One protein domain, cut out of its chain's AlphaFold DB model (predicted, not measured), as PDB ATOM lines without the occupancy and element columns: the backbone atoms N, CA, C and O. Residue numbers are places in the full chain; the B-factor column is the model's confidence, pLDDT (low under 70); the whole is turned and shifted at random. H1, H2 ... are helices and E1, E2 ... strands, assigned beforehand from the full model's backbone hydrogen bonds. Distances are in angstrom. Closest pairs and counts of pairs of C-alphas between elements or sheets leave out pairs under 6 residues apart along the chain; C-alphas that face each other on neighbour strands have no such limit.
ATOM      1  N   THR A 162      -2.143  27.103 -12.707       91.25
ATOM      2  CA  THR A 162      -3.276  28.001 -12.948       91.25
ATOM      3  C   THR A 162      -2.823  29.462 -13.004       91.25
ATOM      4  O   THR A 162      -2.290  30.013 -12.048       91.25
ATOM      5  N   LEU A 163      -3.081  30.149 -14.113       92.69
ATOM      6  CA  LEU A 163      -2.679  31.543 -14.292       92.69
ATOM      7  C   LEU A 163      -3.569  32.507 -13.493       92.69
ATOM      8  O   LEU A 163      -3.065  33.383 -12.791       92.69
ATOM      9  N   VAL A 164      -4.890  32.336 -13.571       93.25
ATOM     10  CA  VAL A 164      -5.867  33.191 -12.882       93.25
ATOM     11  C   VAL A 164      -6.959  32.336 -12.250       93.25
ATOM     12  O   VAL A 164      -7.460  31.403 -12.874       93.25
ATOM     13  N   ARG A 165      -7.350  32.672 -11.017       92.69
ATOM     14  CA  ARG A 165      -8.547  32.150 -10.338       92.69
ATOM     15  C   ARG A 165      -9.375  33.299  -9.803       92.69
ATOM     16  O   ARG A 165      -8.810  34.282  -9.325       92.69
ATOM     17  N   SER A 166     -10.694  33.148  -9.797       92.88
ATOM     18  CA  SER A 166     -11.557  34.051  -9.043       92.88
ATOM     19  C   SER A 166     -11.781  33.542  -7.626       92.88
ATOM     20  O   SER A 166     -12.012  32.350  -7.392       92.88
ATOM     21  N   ILE A 167     -11.785  34.476  -6.676       94.19
ATOM     22  CA  ILE A 167     -12.206  34.217  -5.300       94.19
ATOM     23  C   ILE A 167     -13.686  33.813  -5.211       94.19
ATOM     24  O   ILE A 167     -14.069  33.096  -4.287       94.19
ATOM     25  N   GLY A 168     -14.512  34.225  -6.183       91.81
ATOM     26  CA  GLY A 168     -15.932  33.889  -6.256       91.81
ATOM     27  C   GLY A 168     -16.180  32.383  -6.359       91.81
ATOM     28  O   GLY A 168     -17.153  31.892  -5.788       91.81
ATOM     29  N   ALA A 169     -15.253  31.631  -6.967       91.38
ATOM     30  CA  ALA A 169     -15.326  30.171  -7.071       91.38
ATOM     31  C   ALA A 169     -15.373  29.459  -5.706       91.38
ATOM     32  O   ALA A 169     -15.864  28.336  -5.608       91.38
ATOM     33  N   LEU A 170     -14.892  30.100  -4.631       93.81
ATOM     34  CA  LEU A 170     -14.949  29.533  -3.282       93.81
ATOM     35  C   LEU A 170     -16.387  29.390  -2.767       93.81
ATOM     36  O   LEU A 170     -16.634  28.554  -1.897       93.81
ATOM     37  N   HIS A 171     -17.347  30.155  -3.298       92.88
ATOM     38  CA  HIS A 171     -18.759  30.037  -2.912       92.88
ATOM     39  C   HIS A 171     -19.396  28.723  -3.362       92.88
ATOM     40  O   HIS A 171     -20.303  28.241  -2.681       92.88
ATOM     41  N   ASP A 172     -18.881  28.141  -4.445       91.12
ATOM     42  CA  ASP A 172     -19.356  26.891  -5.043       91.12
ATOM     43  C   ASP A 172     -18.500  25.680  -4.626       91.12
ATOM     44  O   ASP A 172     -18.616  24.592  -5.187       91.12
ATOM     45  N   ALA A 173     -17.640  25.851  -3.617       91.31
ATOM     46  CA  ALA A 173     -16.774  24.798  -3.110       91.31
ATOM     47  C   ALA A 173     -17.571  23.601  -2.553       91.31
ATOM     48  O   ALA A 173     -18.350  23.722  -1.601       91.31
ATOM     49  N   GLU A 174     -17.321  22.420  -3.118       89.44
ATOM     50  CA  GLU A 174     -17.939  21.159  -2.705       89.44
ATOM     51  C   GLU A 174     -17.395  20.643  -1.358       89.44
ATOM     52  O   GLU A 174     -16.430  21.167  -0.799       89.44
ATOM     53  N   HIS A 175     -17.990  19.571  -0.820       84.69
ATOM     54  CA  HIS A 175     -17.590  18.974   0.464       84.69
ATOM     55  C   HIS A 175     -16.118  18.519   0.528       84.69
ATOM     56  O   HIS A 175     -15.562  18.469   1.620       84.69
ATOM     57  N   GLY A 176     -15.489  18.213  -0.613       87.38
ATOM     58  CA  GLY A 176     -14.089  17.780  -0.715       87.38
ATOM     59  C   GLY A 176     -13.084  18.889  -1.049       87.38
ATOM     60  O   GLY A 176     -11.987  18.580  -1.507       87.38
ATOM     61  N   PHE A 177     -13.454  20.167  -0.894       93.19
ATOM     62  CA  PHE A 177     -12.570  21.290  -1.212       93.19
ATOM     63  C   PHE A 177     -11.224  21.198  -0.480       93.19
ATOM     64  O   PHE A 177     -11.171  21.043   0.737       93.19
ATOM     65  N   ASN A 178     -10.130  21.351  -1.228       91.81
ATOM     66  CA  ASN A 178      -8.775  21.344  -0.693       91.81
ATOM     67  C   ASN A 178      -8.153  22.739  -0.836       91.81
ATOM     68  O   ASN A 178      -7.765  23.146  -1.930       91.81
ATOM     69  N   ALA A 179      -8.022  23.449   0.286       92.25
ATOM     70  CA  ALA A 179      -7.446  24.792   0.338       92.25
ATOM     71  C   ALA A 179      -5.996  24.851  -0.169       92.25
ATOM     72  O   ALA A 179      -5.611  25.806  -0.841       92.25
ATOM     73  N   THR A 180      -5.194  23.828   0.129       91.31
ATOM     74  CA  THR A 180      -3.788  23.767  -0.289       91.31
ATOM     75  C   THR A 180      -3.689  23.618  -1.797       91.31
ATOM     76  O   THR A 180      -2.975  24.388  -2.416       91.31
ATOM     77  N   ALA A 181      -4.457  22.703  -2.392       88.75
ATOM     78  CA  ALA A 181      -4.518  22.547  -3.848       88.75
ATOM     79  C   ALA A 181      -5.191  23.746  -4.541       88.75
ATOM     80  O   ALA A 181      -4.981  24.003  -5.724       88.75
ATOM     81  N   TYR A 182      -6.038  24.490  -3.820       89.75
ATOM     82  CA  TYR A 182      -6.625  25.707  -4.360       89.75
ATOM     83  C   TYR A 182      -5.595  26.838  -4.499       89.75
ATOM     84  O   TYR A 182      -5.670  27.622  -5.444       89.75
ATOM     85  N   LEU A 183      -4.663  26.916  -3.546       91.94
ATOM     86  CA  LEU A 183      -3.628  27.947  -3.456       91.94
ATOM     87  C   LEU A 183      -2.258  27.494  -3.976       91.94
ATOM     88  O   LEU A 183      -1.335  28.308  -3.988       91.94
ATOM     89  N   SER A 184      -2.096  26.226  -4.352       90.19
ATOM     90  CA  SER A 184      -0.887  25.750  -5.017       90.19
ATOM     91  C   SER A 184      -0.936  26.135  -6.487       90.19
ATOM     92  O   SER A 184      -2.013  26.196  -7.083       90.19
ATOM     93  N   ASP A 185       0.239  26.421  -7.043       88.25
ATOM     94  CA  ASP A 185       0.432  26.558  -8.488       88.25
ATOM     95  C   ASP A 185      -0.542  27.572  -9.115       88.25
ATOM     96  O   ASP A 185      -1.159  27.337 -10.152       88.25
ATOM     97  N   ILE A 186      -0.738  28.705  -8.429       93.81
ATOM     98  CA  ILE A 186      -1.588  29.814  -8.868       93.81
ATOM     99  C   ILE A 186      -0.766  31.095  -8.970       93.81
ATOM    100  O   ILE A 186      -0.070  31.477  -8.031       93.81
ATOM    101  N   SER A 187      -0.872  31.796 -10.099       95.31
ATOM    102  CA  SER A 187      -0.201  33.089 -10.273       95.31
ATOM    103  C   SER A 187      -0.984  34.247  -9.681       95.31
ATOM    104  O   SER A 187      -0.408  35.060  -8.961       95.31
ATOM    105  N   TYR A 188      -2.282  34.347  -9.976       95.69
ATOM    106  CA  TYR A 188      -3.076  35.518  -9.618       95.69
ATOM    107  C   TYR A 188      -4.487  35.163  -9.161       95.69
ATOM    108  O   TYR A 188      -5.195  34.387  -9.804       95.69
ATOM    109  N   ILE A 189      -4.912  35.777  -8.058       95.62
ATOM    110  CA  ILE A 189      -6.279  35.672  -7.548       95.62
ATOM    111  C   ILE A 189      -7.015  36.975  -7.834       95.62
ATOM    112  O   ILE A 189      -6.709  38.021  -7.257       95.62
ATOM    113  N   ARG A 190      -8.023  36.887  -8.699       95.00
ATOM    114  CA  ARG A 190      -8.961  37.960  -9.006       95.00
ATOM    115  C   ARG A 190     -10.043  38.017  -7.933       95.00
ATOM    116  O   ARG A 190     -10.698  37.017  -7.635       95.00
ATOM    117  N   PHE A 191     -10.276  39.201  -7.379       95.12
ATOM    118  CA  PHE A 191     -11.370  39.414  -6.431       95.12
ATOM    119  C   PHE A 191     -12.663  39.809  -7.157       95.12
ATOM    120  O   PHE A 191     -13.179  40.907  -6.977       95.12
ATOM    121  N   SER A 192     -13.179  38.906  -7.992       91.31
ATOM    122  CA  SER A 192     -14.519  39.001  -8.584       91.31
ATOM    123  C   SER A 192     -15.530  38.252  -7.706       91.31
ATOM    124  O   SER A 192     -16.018  37.178  -8.050       91.31
ATOM    125  N   ASP A 193     -15.796  38.789  -6.511       92.38
ATOM    126  CA  ASP A 193     -16.765  38.211  -5.575       92.38
ATOM    127  C   ASP A 193     -18.173  38.763  -5.853       92.38
ATOM    128  O   ASP A 193     -18.397  39.954  -5.662       92.38
ATOM    129  N   PRO A 194     -19.154  37.940  -6.260       90.88
ATOM    130  CA  PRO A 194     -20.493  38.438  -6.574       90.88
ATOM    131  C   PRO A 194     -21.279  38.902  -5.338       90.88
ATOM    132  O   PRO A 194     -22.345  39.500  -5.484       90.88
ATOM    133  N   LYS A 195     -20.814  38.587  -4.122       93.44
ATOM    134  CA  LYS A 195     -21.522  38.900  -2.872       93.44
ATOM    135  C   LYS A 195     -20.963  40.113  -2.137       93.44
ATOM    136  O   LYS A 195     -21.591  40.549  -1.175       93.44
ATOM    137  N   LEU A 196     -19.804  40.631  -2.544       93.25
ATOM    138  CA  LEU A 196     -19.186  41.817  -1.956       93.25
ATOM    139  C   LEU A 196     -18.871  42.855  -3.041       93.25
ATOM    140  O   LEU A 196     -18.555  42.482  -4.163       93.25
ATOM    141  N   PRO A 197     -18.909  44.156  -2.711       92.06
ATOM    142  CA  PRO A 197     -18.597  45.228  -3.660       92.06
ATOM    143  C   PRO A 197     -17.128  45.237  -4.111       92.06
ATOM    144  O   PRO A 197     -16.824  45.767  -5.172       92.06
ATOM    145  N   GLY A 198     -16.222  44.665  -3.314       93.00
ATOM    146  CA  GLY A 198     -14.790  44.605  -3.601       93.00
ATOM    147  C   GLY A 198     -13.958  44.380  -2.332       93.00
ATOM    148  O   GLY A 198     -14.452  44.604  -1.222       93.00
ATOM    149  N   PRO A 199     -12.703  43.917  -2.459       95.19
ATOM    150  CA  PRO A 199     -11.791  43.706  -1.334       95.19
ATOM    151  C   PRO A 199     -11.209  44.984  -0.734       95.19
ATOM    152  O   PRO A 199     -10.650  44.936   0.359       95.19
ATOM    153  N   GLU A 200     -11.313  46.111  -1.430       93.94
ATOM    154  CA  GLU A 200     -10.909  47.430  -0.958       93.94
ATOM    155  C   GLU A 200     -11.868  48.018   0.076       93.94
ATOM    156  O   GLU A 200     -11.471  48.950   0.768       93.94
ATOM    157  N   TYR A 201     -13.080  47.475   0.218       94.62
ATOM    158  CA  TYR A 201     -14.112  48.020   1.095       94.62
ATOM    159  C   TYR A 201     -14.178  47.322   2.458       94.62
ATOM    160  O   TYR A 201     -14.222  46.093   2.561       94.62
ATOM    161  N   ASP A 202     -14.291  48.119   3.520       94.12
ATOM    162  CA  ASP A 202     -14.684  47.662   4.850       94.12
ATOM    163  C   ASP A 202     -16.209  47.530   4.913       94.12
ATOM    164  O   ASP A 202     -16.950  48.470   5.217       94.12
ATOM    165  N   VAL A 203     -16.683  46.351   4.522       93.69
ATOM    166  CA  VAL A 203     -18.107  46.013   4.472       93.69
ATOM    167  C   VAL A 203     -18.620  45.670   5.878       93.69
ATOM    168  O   VAL A 203     -17.981  44.878   6.580       93.69
ATOM    169  N   PRO A 204     -19.810  46.165   6.288       93.75
ATOM    170  CA  PRO A 204     -20.387  45.870   7.594       93.75
ATOM    171  C   PRO A 204     -20.424  44.376   7.918       93.75
ATOM    172  O   PRO A 204     -20.823  43.545   7.098       93.75
ATOM    173  N   TRP A 205     -20.082  44.042   9.164       92.00
ATOM    174  CA  TRP A 205     -19.943  42.658   9.624       92.00
ATOM    175  C   TRP A 205     -21.110  41.721   9.248       92.00
ATOM    176  O   TRP A 205     -20.831  40.624   8.761       92.00
ATOM    177  N   PRO A 206     -22.398  42.106   9.386       94.31
ATOM    178  CA  PRO A 206     -23.504  41.223   9.010       94.31
ATOM    179  C   PRO A 206     -23.499  40.840   7.525       94.31
ATOM    180  O   PRO A 206     -23.739  39.681   7.188       94.31
ATOM    181  N   GLN A 207     -23.183  41.793   6.643       93.94
ATOM    182  CA  GLN A 207     -23.089  41.549   5.202       93.94
ATOM    183  C   GLN A 207     -21.872  40.678   4.884       93.94
ATOM    184  O   GLN A 207     -21.988  39.706   4.142       93.94
ATOM    185  N   LYS A 208     -20.730  40.955   5.528       93.00
ATOM    186  CA  LYS A 208     -19.518  40.143   5.382       93.00
ATOM    187  C   LYS A 208     -19.758  38.688   5.777       93.00
ATOM    188  O   LYS A 208     -19.359  37.797   5.042       93.00
ATOM    189  N   VAL A 209     -20.444  38.436   6.895       94.62
ATOM    190  CA  VAL A 209     -20.790  37.076   7.345       94.62
ATOM    191  C   VAL A 209     -21.744  36.387   6.373       94.62
ATOM    192  O   VAL A 209     -21.527  35.220   6.057       94.62
ATOM    193  N   ALA A 210     -22.761  37.094   5.877       95.25
ATOM    194  CA  ALA A 210     -23.700  36.551   4.895       95.25
ATOM    195  C   ALA A 210     -23.025  36.204   3.557       95.25
ATOM    196  O   ALA A 210     -23.457  35.279   2.867       95.25
ATOM    197  N   ALA A 211     -21.953  36.919   3.205       95.38
ATOM    198  CA  ALA A 211     -21.194  36.661   1.994       95.38
ATOM    199  C   ALA A 211     -20.353  35.377   2.071       95.38
ATOM    200  O   ALA A 211     -20.148  34.755   1.036       95.38
ATOM    201  N   ARG A 212     -19.902  34.943   3.257       96.00
ATOM    202  CA  ARG A 212     -18.914  33.853   3.411       96.00
ATOM    203  C   ARG A 212     -19.319  32.556   2.678       96.00
ATOM    204  O   ARG A 212     -20.505  32.205   2.650       96.00
ATOM    205  N   PRO A 213     -18.348  31.814   2.112       95.88
ATOM    206  CA  PRO A 213     -18.583  30.468   1.598       95.88
ATOM    207  C   PRO A 213     -19.230  29.533   2.627       95.88
ATOM    208  O   PRO A 213     -19.003  29.650   3.829       95.88
ATOM    209  N   LYS A 214     -20.026  28.566   2.154       94.44
ATOM    210  CA  LYS A 214     -20.676  27.576   3.034       94.44
ATOM    211  C   LYS A 214     -19.709  26.494   3.515       94.44
ATOM    212  O   LYS A 214     -19.833  26.013   4.641       94.44
ATOM    213  N   ASN A 215     -18.778  26.082   2.654       96.00
ATOM    214  CA  ASN A 215     -17.728  25.138   3.018       96.00
ATOM    215  C   ASN A 215     -16.741  25.825   3.981       96.00
ATOM    216  O   ASN A 215     -16.255  26.912   3.681       96.00
ATOM    217  N   LYS A 216     -16.436  25.189   5.120       94.75
ATOM    218  CA  LYS A 216     -15.589  25.769   6.180       94.75
ATOM    219  C   LYS A 216     -14.144  26.031   5.746       94.75
ATOM    220  O   LYS A 216     -13.574  27.049   6.132       94.75
ATOM    221  N   ASP A 217     -13.561  25.146   4.945       95.44
ATOM    222  CA  ASP A 217     -12.182  25.293   4.468       95.44
ATOM    223  C   ASP A 217     -12.098  26.360   3.370       95.44
ATOM    224  O   ASP A 217     -11.157  27.161   3.335       95.44
ATOM    225  N   ALA A 218     -13.118  26.430   2.509       96.38
ATOM    226  CA  ALA A 218     -13.258  27.497   1.520       96.38
ATOM    227  C   ALA A 218     -13.481  28.856   2.192       96.38
ATOM    228  O   ALA A 218     -12.868  29.843   1.799       96.38
ATOM    229  N   ASP A 219     -14.292  28.904   3.246       97.00
ATOM    230  CA  ASP A 219     -14.533  30.091   4.061       97.00
ATOM    231  C   ASP A 219     -13.257  30.590   4.751       97.00
ATOM    232  O   ASP A 219     -12.914  31.775   4.680       97.00
ATOM    233  N   TRP A 220     -12.499  29.686   5.371       96.69
ATOM    234  CA  TRP A 220     -11.208  30.041   5.950       96.69
ATOM    235  C   TRP A 220     -10.243  30.590   4.892       96.69
ATOM    236  O   TRP A 220      -9.598  31.618   5.111       96.69
ATOM    237  N   THR A 221     -10.183  29.945   3.724       97.06
ATOM    238  CA  THR A 221      -9.352  30.382   2.591       97.06
ATOM    239  C   THR A 221      -9.767  31.766   2.095       97.06
ATOM    240  O   THR A 221      -8.925  32.653   1.976       97.06
ATOM    241  N   TRP A 222     -11.065  31.979   1.892       97.19
ATOM    242  CA  TRP A 222     -11.663  33.255   1.508       97.19
ATOM    243  C   TRP A 222     -11.304  34.352   2.517       97.19
ATOM    244  O   TRP A 222     -10.742  35.382   2.151       97.19
ATOM    245  N   THR A 223     -11.507  34.093   3.811       96.81
ATOM    246  CA  THR A 223     -11.209  35.045   4.893       96.81
ATOM    247  C   THR A 223      -9.726  35.409   4.922       96.81
ATOM    248  O   THR A 223      -9.372  36.584   5.048       96.81
ATOM    249  N   LYS A 224      -8.847  34.413   4.765       97.06
ATOM    250  CA  LYS A 224      -7.395  34.605   4.710       97.06
ATOM    251  C   LYS A 224      -6.986  35.469   3.518       97.06
ATOM    252  O   LYS A 224      -6.160  36.358   3.693       97.06
ATOM    253  N   LEU A 225      -7.560  35.241   2.337       97.25
ATOM    254  CA  LEU A 225      -7.249  36.007   1.126       97.25
ATOM    255  C   LEU A 225      -7.669  37.476   1.246       97.25
ATOM    256  O   LEU A 225      -6.858  38.353   0.958       97.25
ATOM    257  N   TYR A 226      -8.874  37.766   1.747       97.38
ATOM    258  CA  TYR A 226      -9.286  39.151   2.031       97.38
ATOM    259  C   TYR A 226      -8.369  39.820   3.065       97.38
ATOM    260  O   TYR A 226      -7.980  40.974   2.890       97.38
ATOM    261  N   GLY A 227      -7.971  39.094   4.116       96.69
ATOM    262  CA  GLY A 227      -7.008  39.596   5.102       96.69
ATOM    263  C   GLY A 227      -5.637  39.903   4.493       96.69
ATOM    264  O   GLY A 227      -5.064  40.957   4.761       96.69
ATOM    265  N   GLN A 228      -5.130  39.022   3.626       96.94
ATOM    266  CA  GLN A 228      -3.877  39.238   2.899       96.94
ATOM    267  C   GLN A 228      -3.957  40.441   1.958       96.94
ATOM    268  O   GLN A 228      -3.008  41.219   1.901       96.94
ATOM    269  N   PHE A 229      -5.076  40.624   1.254       96.62
ATOM    270  CA  PHE A 229      -5.290  41.800   0.413       96.62
ATOM    271  C   PHE A 229      -5.240  43.090   1.230       96.62
ATOM    272  O   PHE A 229      -4.465  43.985   0.898       96.62
ATOM    273  N   ALA A 230      -5.994  43.163   2.332       96.31
ATOM    274  CA  ALA A 230      -6.001  44.328   3.215       96.31
ATOM    275  C   ALA A 230      -4.599  44.632   3.769       96.31
ATOM    276  O   ALA A 230      -4.128  45.769   3.706       96.31
ATOM    277  N   GLN A 231      -3.883  43.602   4.230       96.19
ATOM    278  CA  GLN A 231      -2.511  43.743   4.713       96.19
ATOM    279  C   GLN A 231      -1.575  44.271   3.614       96.19
ATOM    280  O   GLN A 231      -0.840  45.230   3.842       96.19
ATOM    281  N   ARG A 232      -1.616  43.693   2.405       94.12
ATOM    282  CA  ARG A 232      -0.789  44.139   1.274       94.12
ATOM    283  C   ARG A 232      -1.115  45.563   0.848       94.12
ATOM    284  O   ARG A 232      -0.196  46.332   0.580       94.12
ATOM    285  N   ARG A 233      -2.395  45.939   0.826       92.88
ATOM    286  CA  ARG A 233      -2.828  47.311   0.544       92.88
ATOM    287  C   ARG A 233      -2.222  48.289   1.550       92.88
ATOM    288  O   ARG A 233      -1.663  49.304   1.136       92.88
ATOM    289  N   MET A 234      -2.223  47.956   2.838       93.00
ATOM    290  CA  MET A 234      -1.585  48.794   3.851       93.00
ATOM    291  C   MET A 234      -0.054  48.836   3.699       93.00
ATOM    292  O   MET A 234       0.542  49.908   3.750       93.00
ATOM    293  N   GLU A 235       0.606  47.703   3.449       92.12
ATOM    294  CA  GLU A 235       2.070  47.629   3.282       92.12
ATOM    295  C   GLU A 235       2.588  48.383   2.043       92.12
ATOM    296  O   GLU A 235       3.661  49.002   2.072       92.12
ATOM    297  N   VAL A 236       1.844  48.301   0.935       89.06
ATOM    298  CA  VAL A 236       2.236  48.845  -0.372       89.06
ATOM    299  C   VAL A 236       1.762  50.284  -0.535       89.06
ATOM    300  O   VAL A 236       2.559  51.137  -0.932       89.06
ATOM    301  N   CYS A 237       0.494  50.558  -0.222       88.50
ATOM    302  CA  CYS A 237      -0.139  51.858  -0.444       88.50
ATOM    303  C   CYS A 237      -0.176  52.728   0.821       88.50
ATOM    304  O   CYS A 237      -0.347  53.941   0.717       88.50
ATOM    305  N   GLY A 238      -0.015  52.154   2.017       88.81
ATOM    306  CA  GLY A 238      -0.247  52.883   3.268       88.81
ATOM    307  C   GLY A 238      -1.712  53.285   3.449       88.81
ATOM    308  O   GLY A 238      -1.982  54.291   4.102       88.81
ATOM    309  N   LEU A 239      -2.625  52.550   2.809       87.69
ATOM    310  CA  LEU A 239      -4.062  52.781   2.855       87.69
ATOM    311  C   LEU A 239      -4.751  51.625   3.567       87.69
ATOM    312  O   LEU A 239      -4.483  50.463   3.262       87.69
ATOM    313  N   ASP A 240      -5.677  51.974   4.451       91.44
ATOM    314  CA  ASP A 240      -6.637  51.027   5.005       91.44
ATOM    315  C   ASP A 240      -7.743  50.710   3.976       91.44
ATOM    316  O   ASP A 240      -7.736  51.207   2.834       91.44
ATOM    317  N   LEU A 241      -8.683  49.861   4.376       92.19
ATOM    318  CA  LEU A 241      -9.918  49.623   3.644       92.19
ATOM    319  C   LEU A 241     -10.806  50.874   3.644       92.19
ATOM    320  O   LEU A 241     -10.852  51.659   4.593       92.19
ATOM    321  N   GLU A 242     -11.514  51.069   2.543       90.88
ATOM    322  CA  GLU A 242     -12.419  52.187   2.323       90.88
ATOM    323  C   GLU A 242     -13.755  51.913   3.006       90.88
ATOM    324  O   GLU A 242     -14.301  50.817   2.911       90.88
ATOM    325  N   THR A 243     -14.321  52.903   3.693       87.56
ATOM    326  CA  THR A 243     -15.634  52.729   4.320       87.56
ATOM    327  C   THR A 243     -16.688  52.445   3.254       87.56
ATOM    328  O   THR A 243     -16.961  53.305   2.415       87.56
ATOM    329  N   TYR A 244     -17.320  51.271   3.318       85.81
ATOM    330  CA  TYR A 244     -18.421  50.959   2.419       85.81
ATOM    331  C   TYR A 244     -19.631  51.847   2.730       85.81
ATOM    332  O   TYR A 244     -20.136  51.870   3.856       85.81
TER     333      TYR A 244
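AT A GLANCE: This is residues 162 to 244 of the 247 residues of a protein of Baudoinia panamericana (strain UAMH 10762) (UniProt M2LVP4). One long helix, H4, crosses the domain; the short helices H1 and H2 sit beside its first turns, and a small ladder of two strands, E1 and E2, is set off from it. H3 sits away from the other helices, after the looping stretch of residues 191 to 204, and the last residues fold back so that 242 to 243 pair with 201 to 202, parallel. The printed part has 83 residues, with four named helices and two named strands in the order E1, H1, H2, E2, H3, H4; the sheet, E1 beside E2, is parallel and the class is mostly helix. It is compact, with a radius of gyration of the C-alphas of 12.8 A and spans of 36 by 29 by 17 A.

HOW THE PARTS SIT: E1, residues 162 to 166, and E2, residues 186 to 190, are parallel neighbours at 24 degrees, with N 190 and O 165 at 2.8 A and N 187 and O 162 at 3.0 A, within hydrogen-bond range. With H1, residues 167 to 172, and H2, residues 179 to 183, between them, they form a strand-helix-strand unit, two parallel strands joined through helices, with a right-handed crossover. H4, residues 216 to 237, touches H1 with residues 218 to 222 alone, opposite ways at a shallow tilt of 11 degrees; the closest C-alphas, of Leu 170 and Ala 218, are 5.5 A apart. H2 and H4 only just touch, with 3 pairs of C-alphas within 8 A, the closest those of Ala 179 and Asp 217 at 6.3 A. H4 is apart from E1 and E2. H3, residues 205 to 211, touches no helix. In H2, H3 and H4 every O i to N i+4 pair is within hydrogen-bond range; in H1 0 of 2 are, beside 3 of 3 O i to N i+3 pairs.

IN THESE COORDINATES: E1 begins at C-alpha 162 (-3.276, 28.001, -12.948); E1 and E2 are each 11.0 A long. H1 measures 10.2 A, H2 6.2 A and H3 9.8 A. H4 measures 31.0 A and ends at C-alpha 237 (-0.139, 51.858, -0.444).

THE WHOLE: The C-alphas farthest apart, of His 175 and Gly 238, are 38.2 A apart. The printed part has no cut. The link E2 to H3 is long. The mean pLDDT of the printed part is 93.1, and no printed residue is under 70.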